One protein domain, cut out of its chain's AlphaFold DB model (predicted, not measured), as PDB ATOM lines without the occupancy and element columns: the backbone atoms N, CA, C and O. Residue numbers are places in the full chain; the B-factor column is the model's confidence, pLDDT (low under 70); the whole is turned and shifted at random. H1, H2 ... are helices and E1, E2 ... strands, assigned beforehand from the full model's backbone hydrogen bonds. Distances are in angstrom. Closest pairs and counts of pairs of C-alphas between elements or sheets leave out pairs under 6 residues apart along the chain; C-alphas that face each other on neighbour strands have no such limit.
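This is residues 25 to 163 of the 450 residues of an uncharacterized protein of Rhodanobacter sp. C01 (UniProt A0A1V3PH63). A twisted sheet of seven strands forms a wall, with the short helices H1 and H2 over one face and no named helix over the other. The small hairpin E2 and E3 lies at the E1 end of this wall; H4 packs on H2, and H3 lies far out at the other end of the domain. The 139 printed residues hold four named helices and nine named strands, in the order E1 E2 E3 E4 H1 H2 H3 H4 E5 E6 E7 E8 E9, class mixed, helices and strands. The large sheet runs E1 E4 E5 E6 E7 E8 E9 and is mixed, E1 and E4 being parallel. The whole is compact, with a radius of gyration of the C-alphas of 15.7 A, yet elongated in outline, spanning 53 by 29 by 23 A.

E1, residues 27 to 29, begins with C-alpha 27 at (-58.401, -28.263, 32.698). E2 is residues 33 to 36, E3 39 to 42 and E4 51 to 57, 16.7 A long. H1 is residues 58 to 62, H2 68 to 76, 13.2 A long, H3 83 to 87 and H4 95 to 98. E5 is residues 103 to 110, 21.8 A, and E6 113 to 122, 22.8 A; E6 bends by 94 degrees at residue 116. E7 is residues 130 to 135, 16.7 A, and E8 141 to 146, 16.6 A. E9, residues 154 to 161, 20.5 A, ends with C-alpha 161 at (-36.469, -16.540, 43.221).

E5 to E9 form a meander, each strand the antiparallel neighbour of the one before; N 106 and O 119 are 2.8 A apart, N 118 and O 132 2.9 A, N 131 and O 144 2.9 A, and N 143 and O 158 2.8 A. E4 is antiparallel to E5, with N 53 and O 107 at 2.8 A, and parallel to the edge strand E1, with N 28 and O 52 at 2.9 A. In the hairpin E2 and E3, N 34 and O 41 are 2.9 A apart. H1 lies over E5 at a height of 8.3 A. H2, on the same face, lies over E9 at a height of 9.6 A, along the strands at 23 degrees on the local plane. H2 touches H4, the closest C-alphas being those of Asn 69 and Ala 95, 6.3 A apart. H2 and H3 are close but not clearly touching; the closest C-alphas, of Ala 74 and Ala 83, are 6.0 A apart. Every O i to N i+4 pair is within hydrogen-bond range in H1 and H3, 3 of 5 are in H2, and H4 is too short for one.

The C-alphas farthest apart, of Asp 46 and Thr 80, are 53.5 A apart. The printed part has no cut and no long link. Its mean pLDDT is 79.9; residues 76 to 102, 124 to 128 and 148 to 152 hold the 37 residues under 70.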
ATOM      1  N   ARG A  25     -55.521 -34.148  35.641       81.06
ATOM      2  CA  ARG A  25     -55.736 -32.881  36.340       81.06
ATOM      3  C   ARG A  25     -56.835 -32.103  35.600       81.06
ATOM      4  O   ARG A  25     -56.817 -32.105  34.366       81.06
ATOM      5  N   PRO A  26     -57.788 -31.478  36.311       94.25
ATOM      6  CA  PRO A  26     -58.814 -30.657  35.680       94.25
ATOM      7  C   PRO A  26     -58.187 -29.601  34.765       94.25
ATOM      8  O   PRO A  26     -57.134 -29.054  35.094       94.25
ATOM      9  N   VAL A  27     -58.829 -29.312  33.634       96.12
ATOM     10  CA  VAL A  27     -58.401 -28.263  32.698       96.12
ATOM     11  C   VAL A  27     -59.464 -27.171  32.660       96.12
ATOM     12  O   VAL A  27     -60.647 -27.477  32.502       96.12
ATOM     13  N   LEU A  28     -59.050 -25.915  32.802       96.19
ATOM     14  CA  LEU A  28     -59.911 -24.735  32.793       96.19
ATOM     15  C   LEU A  28     -59.434 -23.760  31.713       96.19
ATOM     16  O   LEU A  28     -58.283 -23.350  31.707       96.19
ATOM     17  N   ASP A  29     -60.314 -23.373  30.797       95.69
ATOM     18  CA  ASP A  29     -60.017 -22.292  29.851       95.69
ATOM     19  C   ASP A  29     -60.131 -20.937  30.566       95.69
ATOM     20  O   ASP A  29     -61.092 -20.722  31.311       95.69
ATOM     21  N   TYR A  30     -59.188 -20.022  30.322       93.62
ATOM     22  CA  TYR A  30     -59.142 -18.702  30.957       93.62
ATOM     23  C   TYR A  30     -60.445 -17.902  30.824       93.62
ATOM     24  O   TYR A  30     -60.805 -17.156  31.730       93.62
ATOM     25  N   ARG A  31     -61.226 -18.097  29.753       93.06
ATOM     26  CA  ARG A  31     -62.536 -17.433  29.587       93.06
ATOM     27  C   ARG A  31     -63.552 -17.794  30.674       93.06
ATOM     28  O   ARG A  31     -64.537 -17.084  30.834       93.06
ATOM     29  N   ASN A  32     -63.325 -18.888  31.396       94.81
ATOM     30  CA  ASN A  32     -64.169 -19.360  32.492       94.81
ATOM     31  C   ASN A  32     -63.522 -19.139  33.873       94.81
ATOM     32  O   ASN A  32     -64.014 -19.668  34.872       94.81
ATOM     33  N   VAL A  33     -62.412 -18.397  33.937       93.31
ATOM     34  CA  VAL A  33     -61.730 -18.061  35.188       93.31
ATOM     35  C   VAL A  33     -62.412 -16.872  35.858       93.31
ATOM     36  O   VAL A  33     -62.676 -15.850  35.227       93.31
ATOM     37  N   GLN A  34     -62.627 -16.986  37.167       92.69
ATOM     38  CA  GLN A  34     -62.854 -15.840  38.043       92.69
ATOM     39  C   GLN A  34     -61.644 -15.661  38.957       92.69
ATOM     40  O   GLN A  34     -61.212 -16.607  39.617       92.69
ATOM     41  N   ILE A  35     -61.090 -14.448  38.998       88.06
ATOM     42  CA  ILE A  35     -59.993 -14.101  39.906       88.06
ATOM     43  C   ILE A  35     -60.585 -13.361  41.104       88.06
ATOM     44  O   ILE A  35     -61.074 -12.241  40.971       88.06
ATOM     45  N   VAL A  36     -60.524 -13.978  42.285       87.25
ATOM     46  CA  VAL A  36     -61.032 -13.404  43.539       87.25
ATOM     47  C   VAL A  36     -59.886 -13.341  44.541       87.25
ATOM     48  O   VAL A  36     -59.320 -14.366  44.916       87.25
ATOM     49  N   ASN A  37     -59.518 -12.129  44.969       83.31
ATOM     50  CA  ASN A  37     -58.387 -11.879  45.876       83.31
ATOM     51  C   ASN A  37     -57.068 -12.535  45.413       83.31
ATOM     52  O   ASN A  37     -56.312 -13.063  46.225       83.31
ATOM     53  N   GLY A  38     -56.810 -12.529  44.101       83.06
ATOM     54  CA  GLY A  38     -55.601 -13.105  43.501       83.06
ATOM     55  C   GLY A  38     -55.605 -14.629  43.360       83.06
ATOM     56  O   GLY A  38     -54.630 -15.179  42.862       83.06
ATOM     57  N   LYS A  39     -56.686 -15.314  43.760       91.31
ATOM     58  CA  LYS A  39     -56.866 -16.751  43.539       91.31
ATOM     59  C   LYS A  39     -57.776 -17.021  42.344       91.31
ATOM     60  O   LYS A  39     -58.757 -16.312  42.131       91.31
ATOM     61  N   ILE A  40     -57.448 -18.065  41.596       94.31
ATOM     62  CA  ILE A  40     -58.169 -18.553  40.419       94.31
ATOM     63  C   ILE A  40     -59.286 -19.499  40.864       94.31
ATOM     64  O   ILE A  40     -59.038 -20.463  41.589       94.31
ATOM     65  N   PHE A  41     -60.501 -19.252  40.384       96.44
ATOM     66  CA  PHE A  41     -61.687 -20.088  40.568       96.44
ATOM     67  C   PHE A  41     -62.290 -20.447  39.204       96.44
ATOM     68  O   PHE A  41     -62.166 -19.692  38.237       96.44
ATOM     69  N   ALA A  42     -62.948 -21.605  39.123       95.38
ATOM     70  CA  ALA A  42     -63.694 -22.020  37.937       95.38
ATOM     71  C   ALA A  42     -65.147 -21.535  38.044       95.38
ATOM     72  O   ALA A  42     -65.886 -22.044  38.884       95.38
ATOM     73  N   GLY A  43     -65.568 -20.589  37.200       88.31
ATOM     74  CA  GLY A  43     -66.937 -20.068  37.226       88.31
ATOM     75  C   GLY A  43     -67.350 -19.575  38.618       88.31
ATOM     76  O   GLY A  43     -66.642 -18.782  39.227       88.31
ATOM     77  N   ASP A  44     -68.483 -20.060  39.117       84.81
ATOM     78  CA  ASP A  44     -69.065 -19.756  40.429       84.81
ATOM     79  C   ASP A  44     -68.612 -20.712  41.552       84.81
ATOM     80  O   ASP A  44     -69.273 -20.821  42.583       84.81
ATOM     81  N   ALA A  45     -67.494 -21.424  41.375       91.88
ATOM     82  CA  ALA A  45     -66.989 -22.344  42.388       91.88
ATOM     83  C   ALA A  45     -66.575 -21.633  43.689       91.88
ATOM     84  O   ALA A  45     -65.860 -20.635  43.676       91.88
ATOM     85  N   ASP A  46     -66.908 -22.247  44.829       91.88
ATOM     86  CA  ASP A  46     -66.548 -21.743  46.165       91.88
ATOM     87  C   ASP A  46     -65.112 -22.092  46.601       91.88
ATOM     88  O   ASP A  46     -64.639 -21.638  47.647       91.88
ATOM     89  N   LYS A  47     -64.415 -22.952  45.848       94.88
ATOM     90  CA  LYS A  47     -63.061 -23.423  46.176       94.88
ATOM     91  C   LYS A  47     -62.052 -22.993  45.112       94.88
ATOM     92  O   LYS A  47     -62.377 -23.096  43.927       94.88
ATOM     93  N   PRO A  48     -60.833 -22.587  45.518       96.94
ATOM     94  CA  PRO A  48     -59.764 -22.285  44.579       96.94
ATOM     95  C   PRO A  48     -59.476 -23.467  43.650       96.94
ATOM     96  O   PRO A  48     -59.549 -24.631  44.051       96.94
ATOM     97  N   PHE A  49     -59.168 -23.162  42.396       97.38
ATOM     98  CA  PHE A  49     -58.916 -24.153  41.363       97.38
ATOM     99  C   PHE A  49     -57.536 -24.805  41.543       97.38
ATOM    100  O   PHE A  49     -56.544 -24.105  41.728       97.38
ATOM    101  N   SER A  50     -57.464 -26.134  41.420       97.19
ATOM    102  CA  SER A  50     -56.210 -26.885  41.249       97.19
ATOM    103  C   SER A  50     -56.297 -27.699  39.958       97.19
ATOM    104  O   SER A  50     -57.206 -28.516  39.788       97.19
ATOM    105  N   GLY A  51     -55.353 -27.493  39.045       96.38
ATOM    106  CA  GLY A  51     -55.367 -28.102  37.722       96.38
ATOM    107  C   GLY A  51     -54.479 -27.360  36.730       96.38
ATOM    108  O   GLY A  51     -53.464 -26.775  37.097       96.38
ATOM    109  N   THR A  52     -54.861 -27.390  35.461       97.44
ATOM    110  CA  THR A  52     -54.195 -26.642  34.392       97.44
ATOM    111  C   THR A  52     -55.138 -25.574  33.865       97.44
ATOM    112  O   THR A  52     -56.279 -25.880  33.525       97.44
ATOM    113  N   VAL A  53     -54.668 -24.335  33.753       97.00
ATOM    114  CA  VAL A  53     -55.398 -23.257  33.080       97.00
ATOM    115  C   VAL A  53     -54.801 -23.033  31.696       97.00
ATOM    116  O   VAL A  53     -53.587 -22.890  31.568       97.00
ATOM    117  N   THR A  54     -55.631 -23.034  30.657       94.81
ATOM    118  CA  THR A  54     -55.225 -22.770  29.269       94.81
ATOM    119  C   THR A  54     -55.662 -21.382  28.828       94.81
ATOM    120  O   THR A  54     -56.592 -20.805  29.391       94.81
ATOM    121  N   ASN A  55     -55.019 -20.854  27.783       91.25
ATOM    122  CA  ASN A  55     -55.310 -19.531  27.227       91.25
ATOM    123  C   ASN A  55     -55.136 -18.380  28.241       91.25
ATOM    124  O   ASN A  55     -55.807 -17.358  28.133       91.25
ATOM    125  N   PHE A  56     -54.260 -18.550  29.237       92.56
ATOM    126  CA  PHE A  56     -54.010 -17.553  30.280       92.56
ATOM    127  C   PHE A  56     -53.151 -16.406  29.714       92.56
ATOM    128  O   PHE A  56     -52.052 -16.690  29.249       92.56
ATOM    129  N   PRO A  57     -53.587 -15.137  29.722       89.00
ATOM    130  CA  PRO A  57     -52.792 -14.027  29.194       89.00
ATOM    131  C   PRO A  57     -51.451 -13.879  29.926       89.00
ATOM    132  O   PRO A  57     -51.407 -13.819  31.155       89.00
ATOM    133  N   ASP A  58     -50.347 -13.823  29.187       86.44
ATOM    134  CA  ASP A  58     -48.998 -13.730  29.758       86.44
ATOM    135  C   ASP A  58     -48.781 -12.488  30.633       86.44
ATOM    136  O   ASP A  58     -48.135 -12.561  31.678       86.44
ATOM    137  N   ASN A  59     -49.365 -11.357  30.251       81.19
ATOM    138  CA  ASN A  59     -49.296 -10.102  30.981       81.19
ATOM    139  C   ASN A  59     -49.902 -10.214  32.391       81.19
ATOM    140  O   ASN A  59     -49.330  -9.671  33.333       81.19
ATOM    141  N   GLU A  60     -51.002 -10.951  32.555       82.94
ATOM    142  CA  GLU A  60     -51.635 -11.211  33.857       82.94
ATOM    143  C   GLU A  60     -50.737 -12.065  34.765       82.94
ATOM    144  O   GLU A  60     -50.803 -11.977  35.990       82.94
ATOM    145  N   LEU A  61     -49.864 -12.877  34.168       87.50
ATOM    146  CA  LEU A  61     -48.961 -13.773  34.876       87.50
ATOM    147  C   LEU A  61     -47.627 -13.094  35.238       87.50
ATOM    148  O   LEU A  61     -47.121 -13.256  36.351       87.50
ATOM    149  N   LEU A  62     -47.066 -12.333  34.296       86.75
ATOM    150  CA  LEU A  62     -45.705 -11.797  34.342       86.75
ATOM    151  C   LEU A  62     -45.620 -10.359  34.864       86.75
ATOM    152  O   LEU A  62     -44.682 -10.034  35.590       86.75
ATOM    153  N   ALA A  63     -46.590  -9.490  34.553       78.62
ATOM    154  CA  ALA A  63     -46.560  -8.095  35.006       78.62
ATOM    155  C   ALA A  63     -46.582  -7.937  36.542       78.62
ATOM    156  O   ALA A  63     -45.923  -7.022  37.044       78.62
ATOM    157  N   PRO A  64     -47.267  -8.805  37.319       79.62
ATOM    158  CA  PRO A  64     -47.218  -8.745  38.783       79.62
ATOM    159  C   PRO A  64     -45.875  -9.178  39.396       79.62
ATOM    160  O   PRO A  64     -45.650  -8.962  40.589       79.62
ATOM    161  N   GLN A  65     -44.988  -9.808  38.620       84.38
ATOM    162  CA  GLN A  65     -43.747 -10.390  39.127       84.38
ATOM    163  C   GLN A  65     -42.705  -9.298  39.398       84.38
ATOM    164  O   GLN A  65     -42.432  -8.413  38.580       84.38
ATOM    165  N   ARG A  66     -42.105  -9.338  40.589       81.69
ATOM    166  CA  ARG A  66     -41.231  -8.273  41.094       81.69
ATOM    167  C   ARG A  66     -39.911  -8.223  40.328       81.69
ATOM    168  O   ARG A  66     -39.028  -9.025  40.550       81.69
ATOM    169  N   GLY A  67     -39.707  -7.213  39.492       76.06
ATOM    170  CA  GLY A  67     -38.448  -7.079  38.743       76.06
ATOM    171  C   GLY A  67     -38.433  -7.854  37.426       76.06
ATOM    172  O   GLY A  67     -37.454  -7.766  36.690       76.06
ATOM    173  N   PHE A  68     -39.543  -8.500  37.055       84.44
ATOM    174  CA  PHE A  68     -39.716  -9.048  35.712       84.44
ATOM    175  C   PHE A  68     -39.538  -7.975  34.625       84.44
ATOM    176  O   PHE A  68     -38.836  -8.202  33.645       84.44
ATOM    177  N   ASN A  69     -40.068  -6.767  34.841       77.50
ATOM    178  CA  ASN A  69     -39.877  -5.653  33.907       77.50
ATOM    179  C   ASN A  69     -38.396  -5.288  33.709       77.50
ATOM    180  O   ASN A  69     -38.005  -4.957  32.596       77.50
ATOM    181  N   ALA A  70     -37.570  -5.358  34.760       78.56
ATOM    182  CA  ALA A  70     -36.135  -5.091  34.655       78.56
ATOM    183  C   ALA A  70     -35.413  -6.214  33.894       78.56
ATOM    184  O   ALA A  70     -34.594  -5.940  33.018       78.56
ATOM    185  N   PHE A  71     -35.771  -7.471  34.173       86.38
ATOM    186  CA  PHE A  71     -35.262  -8.637  33.450       86.38
ATOM    187  C   PHE A  71     -35.587  -8.585  31.954       86.38
ATOM    188  O   PHE A  71     -34.704  -8.768  31.117       86.38
ATOM    189  N   ALA A  72     -36.844  -8.284  31.616       81.19
ATOM    190  CA  ALA A  72     -37.293  -8.104  30.240       81.19
ATOM    191  C   ALA A  72     -36.602  -6.899  29.582       81.19
ATOM    192  O   ALA A  72     -36.181  -6.969  28.428       81.19
ATOM    193  N   TYR A  73     -36.409  -5.805  30.325       76.62
ATOM    194  CA  TYR A  73     -35.707  -4.622  29.833       76.62
ATOM    195  C   TYR A  73     -34.290  -4.926  29.352       76.62
ATOM    196  O   TYR A  73     -33.922  -4.485  28.260       76.62
ATOM    197  N   ALA A  74     -33.536  -5.728  30.110       79.12
ATOM    198  CA  ALA A  74     -32.174  -6.103  29.749       79.12
ATOM    199  C   ALA A  74     -32.094  -6.739  28.351       79.12
ATOM    200  O   ALA A  74     -31.183  -6.422  27.599       79.12
ATOM    201  N   ILE A  75     -33.089  -7.540  27.947       79.62
ATOM    202  CA  ILE A  75     -33.125  -8.231  26.643       79.62
ATOM    203  C   ILE A  75     -33.131  -7.248  25.455       79.62
ATOM    204  O   ILE A  75     -32.628  -7.567  24.383       79.62
ATOM    205  N   THR A  76     -33.677  -6.040  25.626       65.06
ATOM    206  CA  THR A  76     -33.904  -5.087  24.519       65.06
ATOM    207  C   THR A  76     -32.794  -4.043  24.334       65.06
ATOM    208  O   THR A  76     -32.844  -3.294  23.362       65.06
ATOM    209  N   HIS A  77     -31.778  -3.998  25.210       62.28
ATOM    210  CA  HIS A  77     -30.819  -2.877  25.284       62.28
ATOM    211  C   HIS A  77     -29.328  -3.283  25.273       62.28
ATOM    212  O   HIS A  77     -28.479  -2.517  25.716       62.28
ATOM    213  N   VAL A  78     -28.976  -4.455  24.735       62.38
ATOM    214  CA  VAL A  78     -27.618  -5.042  24.861       62.38
ATOM    215  C   VAL A  78     -26.547  -4.557  23.868       62.38
ATOM    216  O   VAL A  78     -25.428  -5.058  23.893       62.38
ATOM    217  N   ASN A  79     -26.835  -3.606  22.973       50.56
ATOM    218  CA  ASN A  79     -26.053  -3.515  21.729       50.56
ATOM    219  C   ASN A  79     -24.852  -2.553  21.683       50.56
ATOM    220  O   ASN A  79     -24.212  -2.538  20.643       50.56
ATOM    221  N   THR A  80     -24.505  -1.770  22.714       50.41
ATOM    222  CA  THR A  80     -23.259  -0.939  22.699       50.41
ATOM    223  C   THR A  80     -22.828  -0.348  24.054       50.41
ATOM    224  O   THR A  80     -21.790   0.304  24.128       50.41
ATOM    225  N   ALA A  81     -23.601  -0.536  25.124       57.44
ATOM    226  CA  ALA A  81     -23.341   0.030  26.448       57.44
ATOM    227  C   ALA A  81     -23.754  -0.981  27.530       57.44
ATOM    228  O   ALA A  81     -24.613  -1.821  27.247       57.44
ATOM    229  N   PRO A  82     -23.187  -0.907  28.752       56.69
ATOM    230  CA  PRO A  82     -23.645  -1.741  29.860       56.69
ATOM    231  C   PRO A  82     -25.146  -1.546  30.076       56.69
ATOM    232  O   PRO A  82     -25.631  -0.407  30.078       56.69
ATOM    233  N   ALA A  83     -25.895  -2.636  30.252       54.50
ATOM    234  CA  ALA A  83     -27.356  -2.586  30.270       54.50
ATOM    235  C   ALA A  83     -27.878  -1.673  31.395       54.50
ATOM    236  O   ALA A  83     -28.914  -1.020  31.244       54.50
ATOM    237  N   THR A  84     -27.132  -1.565  32.499       50.97
ATOM    238  CA  THR A  84     -27.450  -0.726  33.665       50.97
ATOM    239  C   THR A  84     -27.212   0.771  33.455       50.97
ATOM    240  O   THR A  84     -27.866   1.591  34.097       50.97
ATOM    241  N   ALA A  85     -26.337   1.170  32.528       48.72
ATOM    242  CA  ALA A  85     -26.229   2.576  32.130       48.72
ATOM    243  C   ALA A  85     -27.454   3.017  31.314       48.72
ATOM    244  O   ALA A  85     -27.838   4.189  31.336       48.72
ATOM    245  N   VAL A  86     -28.104   2.073  30.623       46.97
ATOM    246  CA  VAL A  86     -29.303   2.326  29.816       46.97
ATOM    247  C   VAL A  86     -30.572   2.357  30.686       46.97
ATOM    248  O   VAL A  86     -31.451   3.194  30.461       46.97
ATOM    249  N   THR A  87     -30.642   1.548  31.756       38.91
ATOM    250  CA  THR A  87     -31.795   1.504  32.688       38.91
ATOM    251  C   THR A  87     -32.034   2.807  33.456       38.91
ATOM    252  O   THR A  87     -33.163   3.053  33.884       38.91
ATOM    253  N   GLN A  88     -31.026   3.673  33.607       37.56
ATOM    254  CA  GLN A  88     -31.169   4.948  34.325       37.56
ATOM    255  C   GLN A  88     -32.000   6.002  33.573       37.56
ATOM    256  O   GLN A  88     -32.400   6.989  34.186       37.56
ATOM    257  N   ASN A  89     -32.301   5.802  32.281       34.25
ATOM    258  CA  ASN A  89     -32.984   6.815  31.469       34.25
ATOM    259  C   ASN A  89     -34.370   6.442  30.927       34.25
ATOM    260  O   ASN A  89     -35.067   7.351  30.483       34.25
ATOM    261  N   LEU A  90     -34.824   5.183  30.938       42.03
ATOM    262  CA  LEU A  90     -36.061   4.810  30.223       42.03
ATOM    263  C   LEU A  90     -36.793   3.610  30.847       42.03
ATOM    264  O   LEU A  90     -36.978   2.567  30.224       42.03
ATOM    265  N   GLY A  91     -37.263   3.746  32.084       31.09
ATOM    266  CA  GLY A  91     -38.101   2.731  32.719       31.09
ATOM    267  C   GLY A  91     -39.559   2.790  32.261       31.09
ATOM    268  O   GLY A  91     -40.369   3.215  33.058       31.09
ATOM    269  N   PHE A  92     -39.895   2.408  31.019       35.72
ATOM    270  CA  PHE A  92     -41.269   2.020  30.604       35.72
ATOM    271  C   PHE A  92     -41.331   1.375  29.197       35.72
ATOM    272  O   PHE A  92     -42.196   0.536  28.952       35.72
ATOM    273  N   GLY A  93     -40.392   1.688  28.290       33.88
ATOM    274  CA  GLY A  93     -40.445   1.254  26.881       33.88
ATOM    275  C   GLY A  93     -40.209  -0.241  26.610       33.88
ATOM    276  O   GLY A  93     -40.727  -0.772  25.632       33.88
ATOM    277  N   ALA A  94     -39.485  -0.966  27.472       38.19
ATOM    278  CA  ALA A  94     -39.217  -2.388  27.220       38.19
ATOM    279  C   ALA A  94     -40.410  -3.314  27.486       38.19
ATOM    280  O   ALA A  94     -40.527  -4.346  26.830       38.19
ATOM    281  N   ALA A  95     -41.325  -2.936  28.387       39.38
ATOM    282  CA  ALA A  95     -42.569  -3.679  28.586       39.38
ATOM    283  C   ALA A  95     -43.426  -3.688  27.303       39.38
ATOM    284  O   ALA A  95     -44.098  -4.677  27.027       39.38
ATOM    285  N   MET A  96     -43.333  -2.632  26.478       36.38
ATOM    286  CA  MET A  96     -44.054  -2.532  25.204       36.38
ATOM    287  C   MET A  96     -43.456  -3.369  24.065       36.38
ATOM    288  O   MET A  96     -44.150  -3.638  23.092       36.38
ATOM    289  N   MET A  97     -42.195  -3.809  24.153       42.12
ATOM    290  CA  MET A  97     -41.598  -4.689  23.132       42.12
ATOM    291  C   MET A  97     -42.059  -6.144  23.294       42.12
ATOM    292  O   MET A  97     -42.267  -6.830  22.296       42.12
ATOM    293  N   PHE A  98     -42.281  -6.598  24.533       46.06
ATOM    294  CA  PHE A  98     -42.797  -7.944  24.823       46.06
ATOM    295  C   PHE A  98     -44.330  -8.021  24.850       46.06
ATOM    296  O   PHE A  98     -44.870  -9.118  24.840       46.06
ATOM    297  N   SER A  99     -45.045  -6.887  24.826       40.03
ATOM    298  CA  SER A  99     -46.516  -6.852  24.822       40.03
ATOM    299  C   SER A  99     -47.159  -6.872  23.427       40.03
ATOM    300  O   SER A  99     -48.376  -6.724  23.323       40.03
ATOM    301  N   GLN A 100     -46.379  -6.961  22.342       41.97
ATOM    302  CA  GLN A 100     -46.909  -6.832  20.970       41.97
ATOM    303  C   GLN A 100     -47.374  -8.152  20.354       41.97
ATOM    304  O   GLN A 100     -48.114  -8.148  19.372       41.97
ATOM    305  N   THR A 101     -46.981  -9.286  20.930       51.31
ATOM    306  CA  THR A 101     -47.588 -10.581  20.640       51.31
ATOM    307  C   THR A 101     -48.453 -10.933  21.838       51.31
ATOM    308  O   THR A 101     -47.938 -11.201  22.913       51.31
ATOM    309  N   SER A 102     -49.780 -10.909  21.688       62.91
ATOM    310  CA  SER A 102     -50.672 -11.465  22.711       62.91
ATOM    311  C   SER A 102     -50.335 -12.950  22.861       62.91
ATOM    312  O   SER A 102     -50.749 -13.761  22.020       62.91
ATOM    313  N   SER A 103     -49.506 -13.283  23.847       80.06
ATOM    314  CA  SER A 103     -49.093 -14.648  24.114       80.06
ATOM    315  C   SER A 103     -49.973 -15.222  25.214       80.06
ATOM    316  O   SER A 103     -50.440 -14.526  26.119       80.06
ATOM    317  N   TYR A 104     -50.289 -16.498  25.062       88.50
ATOM    318  CA  TYR A 104     -51.211 -17.189  25.937       88.50
ATOM    319  C   TYR A 104     -50.519 -18.401  26.519       88.50
ATOM    320  O   TYR A 104     -49.844 -19.164  25.824       88.50
ATOM    321  N   CYS A 105     -50.703 -18.568  27.815       92.00
ATOM    322  CA  CYS A 105     -50.005 -19.534  28.616       92.00
ATOM    323  C   CYS A 105     -50.912 -20.708  28.973       92.00
ATOM    324  O   CYS A 105     -52.102 -20.565  29.275       92.00
ATOM    325  N   THR A 106     -50.310 -21.889  28.969       94.56
ATOM    326  CA  THR A 106     -50.788 -23.042  29.723       94.56
ATOM    327  C   THR A 106     -50.064 -23.034  31.064       94.56
ATOM    328  O   THR A 106     -48.837 -23.115  31.085       94.56
ATOM    329  N   VAL A 107     -50.806 -22.911  32.164       96.31
ATOM    330  CA  VAL A 107     -50.279 -22.685  33.520       96.31
ATOM    331  C   VAL A 107     -50.760 -23.796  34.449       96.31
ATOM    332  O   VAL A 107     -51.956 -24.088  34.492       96.31
ATOM    333  N   VAL A 108     -49.853 -24.418  35.204       97.44
ATOM    334  CA  VAL A 108     -50.239 -25.304  36.313       97.44
ATOM    335  C   VAL A 108     -50.615 -24.447  37.522       97.44
ATOM    336  O   VAL A 108     -49.881 -23.536  37.895       97.44
ATOM    337  N   VAL A 109     -51.775 -24.727  38.109       97.44
ATOM    338  CA  VAL A 109     -52.348 -23.988  39.236       97.44
ATOM    339  C   VAL A 109     -52.622 -24.956  40.380       97.44
ATOM    340  O   VAL A 109     -53.190 -26.028  40.157       97.44
ATOM    341  N   ASP A 110     -52.264 -24.567  41.599       97.62
ATOM    342  CA  ASP A 110     -52.619 -25.264  42.833       97.62
ATOM    343  C   ASP A 110     -53.174 -24.286  43.878       97.62
ATOM    344  O   ASP A 110     -52.656 -23.185  44.056       97.62
ATOM    345  N   ASP A 111     -54.274 -24.658  44.538       96.62
ATOM    346  CA  ASP A 111     -54.998 -23.827  45.514       96.62
ATOM    347  C   ASP A 111     -55.287 -22.391  45.009       96.62
ATOM    348  O   ASP A 111     -55.266 -21.399  45.752       96.62
ATOM    349  N   GLY A 112     -55.590 -22.287  43.711       95.94
ATOM    350  CA  GLY A 112     -55.896 -21.050  42.998       95.94
ATOM    351  C   GLY A 112     -54.687 -20.190  42.645       95.94
ATOM    352  O   GLY A 112     -54.887 -19.088  42.140       95.94
ATOM    353  N   LEU A 113     -53.459 -20.642  42.890       96.31
ATOM    354  CA  LEU A 113     -52.237 -19.906  42.571       96.31
ATOM    355  C   LEU A 113     -51.425 -20.648  41.502       96.31
ATOM    356  O   LEU A 113     -51.376 -21.875  41.536       96.31
ATOM    357  N   PRO A 114     -50.765 -19.946  40.566       96.75
ATOM    358  CA  PRO A 114     -49.760 -20.564  39.705       96.75
ATOM    359  C   PRO A 114     -48.714 -21.331  40.533       96.75
ATOM    360  O   PRO A 114     -48.047 -20.742  41.381       96.75
ATOM    361  N   ASP A 115     -48.581 -22.637  40.317       97.25
ATOM    362  CA  ASP A 115     -47.663 -23.505  41.067       97.25
ATOM    363  C   ASP A 115     -47.230 -24.690  40.185       97.25
ATOM    364  O   ASP A 115     -47.986 -25.628  39.922       97.25
ATOM    365  N   GLY A 116     -46.014 -24.606  39.653       95.81
ATOM    366  CA  GLY A 116     -45.458 -25.526  38.670       95.81
ATOM    367  C   GLY A 116     -45.109 -24.855  37.343       95.81
ATOM    368  O   GLY A 116     -44.868 -23.653  37.260       95.81
ATOM    369  N   ALA A 117     -45.017 -25.659  36.283       96.00
ATOM    370  CA  ALA A 117     -44.602 -25.179  34.969       96.00
ATOM    371  C   ALA A 117     -45.673 -24.297  34.307       96.00
ATOM    372  O   ALA A 117     -46.871 -24.580  34.390       96.00
ATOM    373  N   ALA A 118     -45.220 -23.289  33.568       95.00
ATOM    374  CA  ALA A 118     -46.034 -22.540  32.628       95.00
ATOM    375  C   ALA A 118     -45.315 -22.426  31.281       95.00
ATOM    376  O   ALA A 118     -44.092 -22.274  31.217       95.00
ATOM    377  N   LYS A 119     -46.086 -22.526  30.197       93.38
ATOM    378  CA  LYS A 119     -45.593 -22.373  28.826       93.38
ATOM    379  C   LYS A 119     -46.488 -21.413  28.071       93.38
ATOM    380  O   LYS A 119     -47.685 -21.668  27.986       93.38
ATOM    381  N   CYS A 120     -45.909 -20.355  27.529       89.75
ATOM    382  CA  CYS A 120     -46.593 -19.335  26.751       89.75
ATOM    383  C   CYS A 120     -46.212 -19.464  25.279       89.75
ATOM    384  O   CYS A 120     -45.058 -19.742  24.955       89.75
ATOM    385  N   ALA A 121     -47.182 -19.268  24.396       85.50
ATOM    386  CA  ALA A 121     -47.008 -19.301  22.949       85.50
ATOM    387  C   ALA A 121     -47.837 -18.179  22.302       85.50
ATOM    388  O   ALA A 121     -48.814 -17.719  22.907       85.50
ATOM    389  N   PRO A 122     -47.493 -17.719  21.087       77.62
ATOM    390  CA  PRO A 122     -48.365 -16.827  20.332       77.62
ATOM    391  C   PRO A 122     -49.751 -17.440  20.146       77.62
ATOM    392  O   PRO A 122     -49.900 -18.661  20.050       77.62
ATOM    393  N   ALA A 123     -50.765 -16.585  20.025       73.06
ATOM    394  CA  ALA A 123     -52.105 -17.025  19.656       73.06
ATOM    395  C   ALA A 123     -52.067 -17.937  18.417       73.06
ATOM    396  O   ALA A 123     -51.501 -17.564  17.389       73.06
ATOM    397  N   ASN A 124     -52.718 -19.100  18.496       67.44
ATOM    398  CA  ASN A 124     -52.822 -20.070  17.396       67.44
ATOM    399  C   ASN A 124     -51.474 -20.628  16.894       67.44
ATOM    400  O   ASN A 124     -51.366 -20.978  15.719       67.44
ATOM    401  N   SER A 125     -50.456 -20.709  17.754       69.94
ATOM    402  CA  SER A 125     -49.147 -21.261  17.404       69.94
ATOM    403  C   SER A 125     -48.722 -22.380  18.353       69.94
ATOM    404  O   SER A 125     -48.886 -22.267  19.565       69.94
ATOM    405  N   ASP A 126     -48.114 -23.430  17.795       64.44
ATOM    406  CA  ASP A 126     -47.450 -24.501  18.553       64.44
ATOM    407  C   ASP A 126     -45.993 -24.141  18.912       64.44
ATOM    408  O   ASP A 126     -45.283 -24.911  19.563       64.44
ATOM    409  N   VAL A 127     -45.518 -22.970  18.473       66.19
ATOM    410  CA  VAL A 127     -44.181 -22.461  18.788       66.19
ATOM    411  C   VAL A 127     -44.142 -21.988  20.238       66.19
ATOM    412  O   VAL A 127     -44.784 -20.998  20.592       66.19
ATOM    413  N   SER A 128     -43.349 -22.677  21.064       66.44
ATOM    414  CA  SER A 128     -43.043 -22.236  22.429       66.44
ATOM    415  C   SER A 128     -42.403 -20.849  22.384       66.44
ATOM    416  O   SER A 128     -41.424 -20.633  21.674       66.44
ATOM    417  N   GLY A 129     -42.992 -19.905  23.109       78.31
ATOM    418  CA  GLY A 129     -42.525 -18.529  23.231       78.31
ATOM    419  C   GLY A 129     -41.793 -18.267  24.531       78.31
ATOM    420  O   GLY A 129     -40.763 -17.598  24.565       78.31
ATOM    421  N   THR A 130     -42.322 -18.798  25.627       88.62
ATOM    422  CA  THR A 130     -41.707 -18.642  26.940       88.62
ATOM    423  C   THR A 130     -41.991 -19.859  27.793       88.62
ATOM    424  O   THR A 130     -43.137 -20.283  27.919       88.62
ATOM    425  N   GLU A 131     -40.954 -20.408  28.403       92.44
ATOM    426  CA  GLU A 131     -41.068 -21.485  29.380       92.44
ATOM    427  C   GLU A 131     -40.602 -20.972  30.734       92.44
ATOM    428  O   GLU A 131     -39.574 -20.309  30.824       92.44
ATOM    429  N   MET A 132     -41.380 -21.235  31.781       95.19
ATOM    430  CA  MET A 132     -41.132 -20.695  33.117       95.19
ATOM    431  C   MET A 132     -41.737 -21.596  34.197       95.19
ATOM    432  O   MET A 132     -42.478 -22.544  33.905       95.19
ATOM    433  N   LYS A 133     -41.443 -21.291  35.459       96.50
ATOM    434  CA  LYS A 133     -41.981 -21.997  36.624       96.50
ATOM    435  C   LYS A 133     -42.489 -21.013  37.671       96.50
ATOM    436  O   LYS A 133     -41.945 -19.923  37.827       96.50
ATOM    437  N   PHE A 134     -43.526 -21.435  38.381       96.94
ATOM    438  CA  PHE A 134     -44.102 -20.723  39.510       96.94
ATOM    439  C   PHE A 134     -44.062 -21.574  40.769       96.94
ATOM    440  O   PHE A 134     -44.159 -22.797  40.707       96.94
ATOM    441  N   SER A 135     -43.995 -20.901  41.905       97.19
ATOM    442  CA  SER A 135     -44.164 -21.464  43.238       97.19
ATOM    443  C   SER A 135     -45.100 -20.534  43.995       97.19
ATOM    444  O   SER A 135     -44.794 -19.353  44.184       97.19
ATOM    445  N   LYS A 136     -46.283 -21.029  44.380       95.12
ATOM    446  CA  LYS A 136     -47.288 -20.258  45.141       95.12
ATOM    447  C   LYS A 136     -47.582 -18.858  44.569       95.12
ATOM    448  O   LYS A 136     -47.723 -17.887  45.313       95.12
ATOM    449  N   GLY A 137     -47.678 -18.754  43.247       91.50
ATOM    450  CA  GLY A 137     -48.019 -17.541  42.500       91.50
ATOM    451  C   GLY A 137     -46.845 -16.635  42.120       91.50
ATOM    452  O   GLY A 137     -47.047 -15.675  41.374       91.50
ATOM    453  N   ALA A 138     -45.629 -16.928  42.580       94.50
ATOM    454  CA  ALA A 138     -44.428 -16.174  42.232       94.50
ATOM    455  C   ALA A 138     -43.582 -16.935  41.204       94.50
ATOM    456  O   ALA A 138     -43.497 -18.159  41.287       94.50
ATOM    457  N   LEU A 139     -42.950 -16.233  40.257       95.38
ATOM    458  CA  LEU A 139     -41.928 -16.833  39.390       95.38
ATOM    459  C   LEU A 139     -40.791 -17.392  40.250       95.38
ATOM    460  O   LEU A 139     -40.226 -16.669  41.069       95.38
ATOM    461  N   ASP A 140     -40.465 -18.664  40.065       96.31
ATOM    462  CA  ASP A 140     -39.491 -19.376  40.895       96.31
ATOM    463  C   ASP A 140     -38.829 -20.494  40.078       96.31
ATOM    464  O   ASP A 140     -39.487 -21.430  39.614       96.31
ATOM    465  N   GLY A 141     -37.521 -20.365  39.866       95.88
ATOM    466  CA  GLY A 141     -36.708 -21.209  39.002       95.88
ATOM    467  C   GLY A 141     -36.434 -20.604  37.624       95.88
ATOM    468  O   GLY A 141     -36.487 -19.389  37.421       95.88
ATOM    469  N   ASP A 142     -36.077 -21.473  36.679       96.00
ATOM    470  CA  ASP A 142     -35.627 -21.072  35.345       96.00
ATOM    471  C   ASP A 142     -36.750 -20.444  34.507       96.00
ATOM    472  O   ASP A 142     -37.899 -20.902  34.526       96.00
ATOM    473  N   ILE A 143     -36.378 -19.444  33.709       94.38
ATOM    474  CA  ILE A 143     -37.188 -18.873  32.636       94.38
ATOM    475  C   ILE A 143     -36.377 -18.821  31.341       94.38
ATOM    476  O   ILE A 143     -35.222 -18.389  31.318       94.38
ATOM    477  N   THR A 144     -37.012 -19.220  30.245       92.94
ATOM    478  CA  THR A 144     -36.437 -19.163  28.903       92.94
ATOM    479  C   THR A 144     -37.407 -18.460  27.971       92.94
ATOM    480  O   THR A 144     -38.546 -18.894  27.810       92.94
ATOM    481  N   TYR A 145     -36.940 -17.390  27.336       87.75
ATOM    482  CA  TYR A 145     -37.622 -16.711  26.240       87.75
ATOM    483  C   TYR A 145     -37.095 -17.234  24.913       87.75
ATOM    484  O   TYR A 145     -35.887 -17.230  24.695       87.75
ATOM    485  N   PHE A 146     -37.991 -17.621  24.015       83.25
ATOM    486  CA  PHE A 146     -37.684 -18.107  22.674       83.25
ATOM    487  C   PHE A 146     -38.046 -17.064  21.620       83.25
ATOM    488  O   PHE A 146     -38.945 -16.245  21.814       83.25
ATOM    489  N   ASN A 147     -37.351 -17.102  20.483       71.44
ATOM    490  CA  ASN A 147     -37.749 -16.302  19.332       71.44
ATOM    491  C   ASN A 147     -38.985 -16.932  18.662       71.44
ATOM    492  O   ASN A 147     -38.920 -18.070  18.205       71.44
ATOM    493  N   PHE A 148     -40.082 -16.183  18.535       67.44
ATOM    494  CA  PHE A 148     -41.290 -16.643  17.842       67.44
ATOM    495  C   PHE A 148     -41.070 -16.938  16.348       67.44
ATOM    496  O   PHE A 148     -41.709 -17.842  15.811       67.44
ATOM    497  N   ASP A 149     -40.143 -16.227  15.696       61.47
ATOM    498  CA  ASP A 149     -39.800 -16.420  14.279       61.47
ATOM    499  C   ASP A 149     -38.808 -17.583  14.076       61.47
ATOM    500  O   ASP A 149     -38.755 -18.201  13.011       61.47
ATOM    501  N   HIS A 150     -38.027 -17.902  15.113       60.59
ATOM    502  CA  HIS A 150     -36.956 -18.901  15.093       60.59
ATOM    503  C   HIS A 150     -36.927 -19.698  16.403       60.59
ATOM    504  O   HIS A 150     -35.966 -19.630  17.171       60.59
ATOM    505  N   SER A 151     -37.980 -20.486  16.631       63.19
ATOM    506  CA  SER A 151     -38.256 -21.217  17.883       63.19
ATOM    507  C   SER A 151     -37.142 -22.137  18.388       63.19
ATOM    508  O   SER A 151     -37.168 -22.573  19.536       63.19
ATOM    509  N   GLN A 152     -36.158 -22.441  17.542       67.69
ATOM    510  CA  GLN A 152     -35.012 -23.270  17.893       67.69
ATOM    511  C   GLN A 152     -33.984 -22.564  18.789       67.69
ATOM    512  O   GLN A 152     -33.155 -23.253  19.383       67.69
ATOM    513  N   TYR A 153     -34.011 -21.228  18.896       76.12
ATOM    514  CA  TYR A 153     -33.045 -20.478  19.703       76.12
ATOM    515  C   TYR A 153     -33.720 -19.660  20.811       76.12
ATOM    516  O   TYR A 153     -34.687 -18.933  20.542       76.12
ATOM    517  N   PRO A 154     -33.209 -19.730  22.055       87.38
ATOM    518  CA  PRO A 154     -33.602 -18.786  23.086       87.38
ATOM    519  C   PRO A 154     -33.101 -17.384  22.717       87.38
ATOM    520  O   PRO A 154     -32.027 -17.242  22.146       87.38
ATOM    521  N   ILE A 155     -33.866 -16.350  23.063       85.12
ATOM    522  CA  ILE A 155     -33.437 -14.940  23.053       85.12
ATOM    523  C   ILE A 155     -32.977 -14.496  24.442       85.12
ATOM    524  O   ILE A 155     -32.177 -13.572  24.567       85.12
ATOM    525  N   SER A 156     -33.439 -15.176  25.496       92.12
ATOM    526  CA  SER A 156     -32.911 -15.007  26.844       92.12
ATOM    527  C   SER A 156     -33.131 -16.246  27.702       92.12
ATOM    528  O   SER A 156     -34.167 -16.898  27.616       92.12
ATOM    529  N   GLU A 157     -32.160 -16.536  28.558       95.50
ATOM    530  CA  GLU A 157     -32.256 -17.513  29.641       95.50
ATOM    531  C   GLU A 157     -31.944 -16.811  30.960       95.50
ATOM    532  O   GLU A 157     -31.037 -15.980  31.017       95.50
ATOM    533  N   GLY A 158     -32.653 -17.158  32.026       96.50
ATOM    534  CA  GLY A 158     -32.363 -16.667  33.367       96.50
ATOM    535  C   GLY A 158     -33.132 -17.435  34.429       96.50
ATOM    536  O   GLY A 158     -33.742 -18.465  34.146       96.50
ATOM    537  N   SER A 159     -33.113 -16.923  35.651       97.00
ATOM    538  CA  SER A 159     -33.768 -17.551  36.794       97.00
ATOM    539  C   SER A 159     -34.364 -16.515  37.737       97.00
ATOM    540  O   SER A 159     -33.922 -15.364  37.792       97.00
ATOM    541  N   PHE A 160     -35.402 -16.934  38.450       96.94
ATOM    542  CA  PHE A 160     -36.137 -16.137  39.420       96.94
ATOM    543  C   PHE A 160     -36.175 -16.857  40.772       96.94
ATOM    544  O   PHE A 160     -36.195 -18.082  40.822       96.94
ATOM    545  N   ASP A 161     -36.217 -16.089  41.853       96.00
ATOM    546  CA  ASP A 161     -36.469 -16.540  43.221       96.00
ATOM    547  C   ASP A 161     -37.548 -15.636  43.830       96.00
ATOM    548  O   ASP A 161     -37.408 -14.408  43.862       96.00
ATOM    549  N   GLY A 162     -38.677 -16.215  44.244       89.62
ATOM    550  CA  GLY A 162     -39.765 -15.465  44.884       89.62
ATOM    551  C   GLY A 162     -40.302 -14.291  44.051       89.62
ATOM    552  O   GLY A 162     -40.668 -13.241  44.591       89.62
ATOM    553  N   GLY A 163     -40.335 -14.447  42.728       88.25
ATOM    554  CA  GLY A 163     -40.792 -13.442  41.777       88.25
ATOM    555  C   GLY A 163     -39.730 -12.425  41.376       88.25
ATOM    556  O   GLY A 163     -40.065 -11.543  40.590       88.25
TER     557      GLY A 163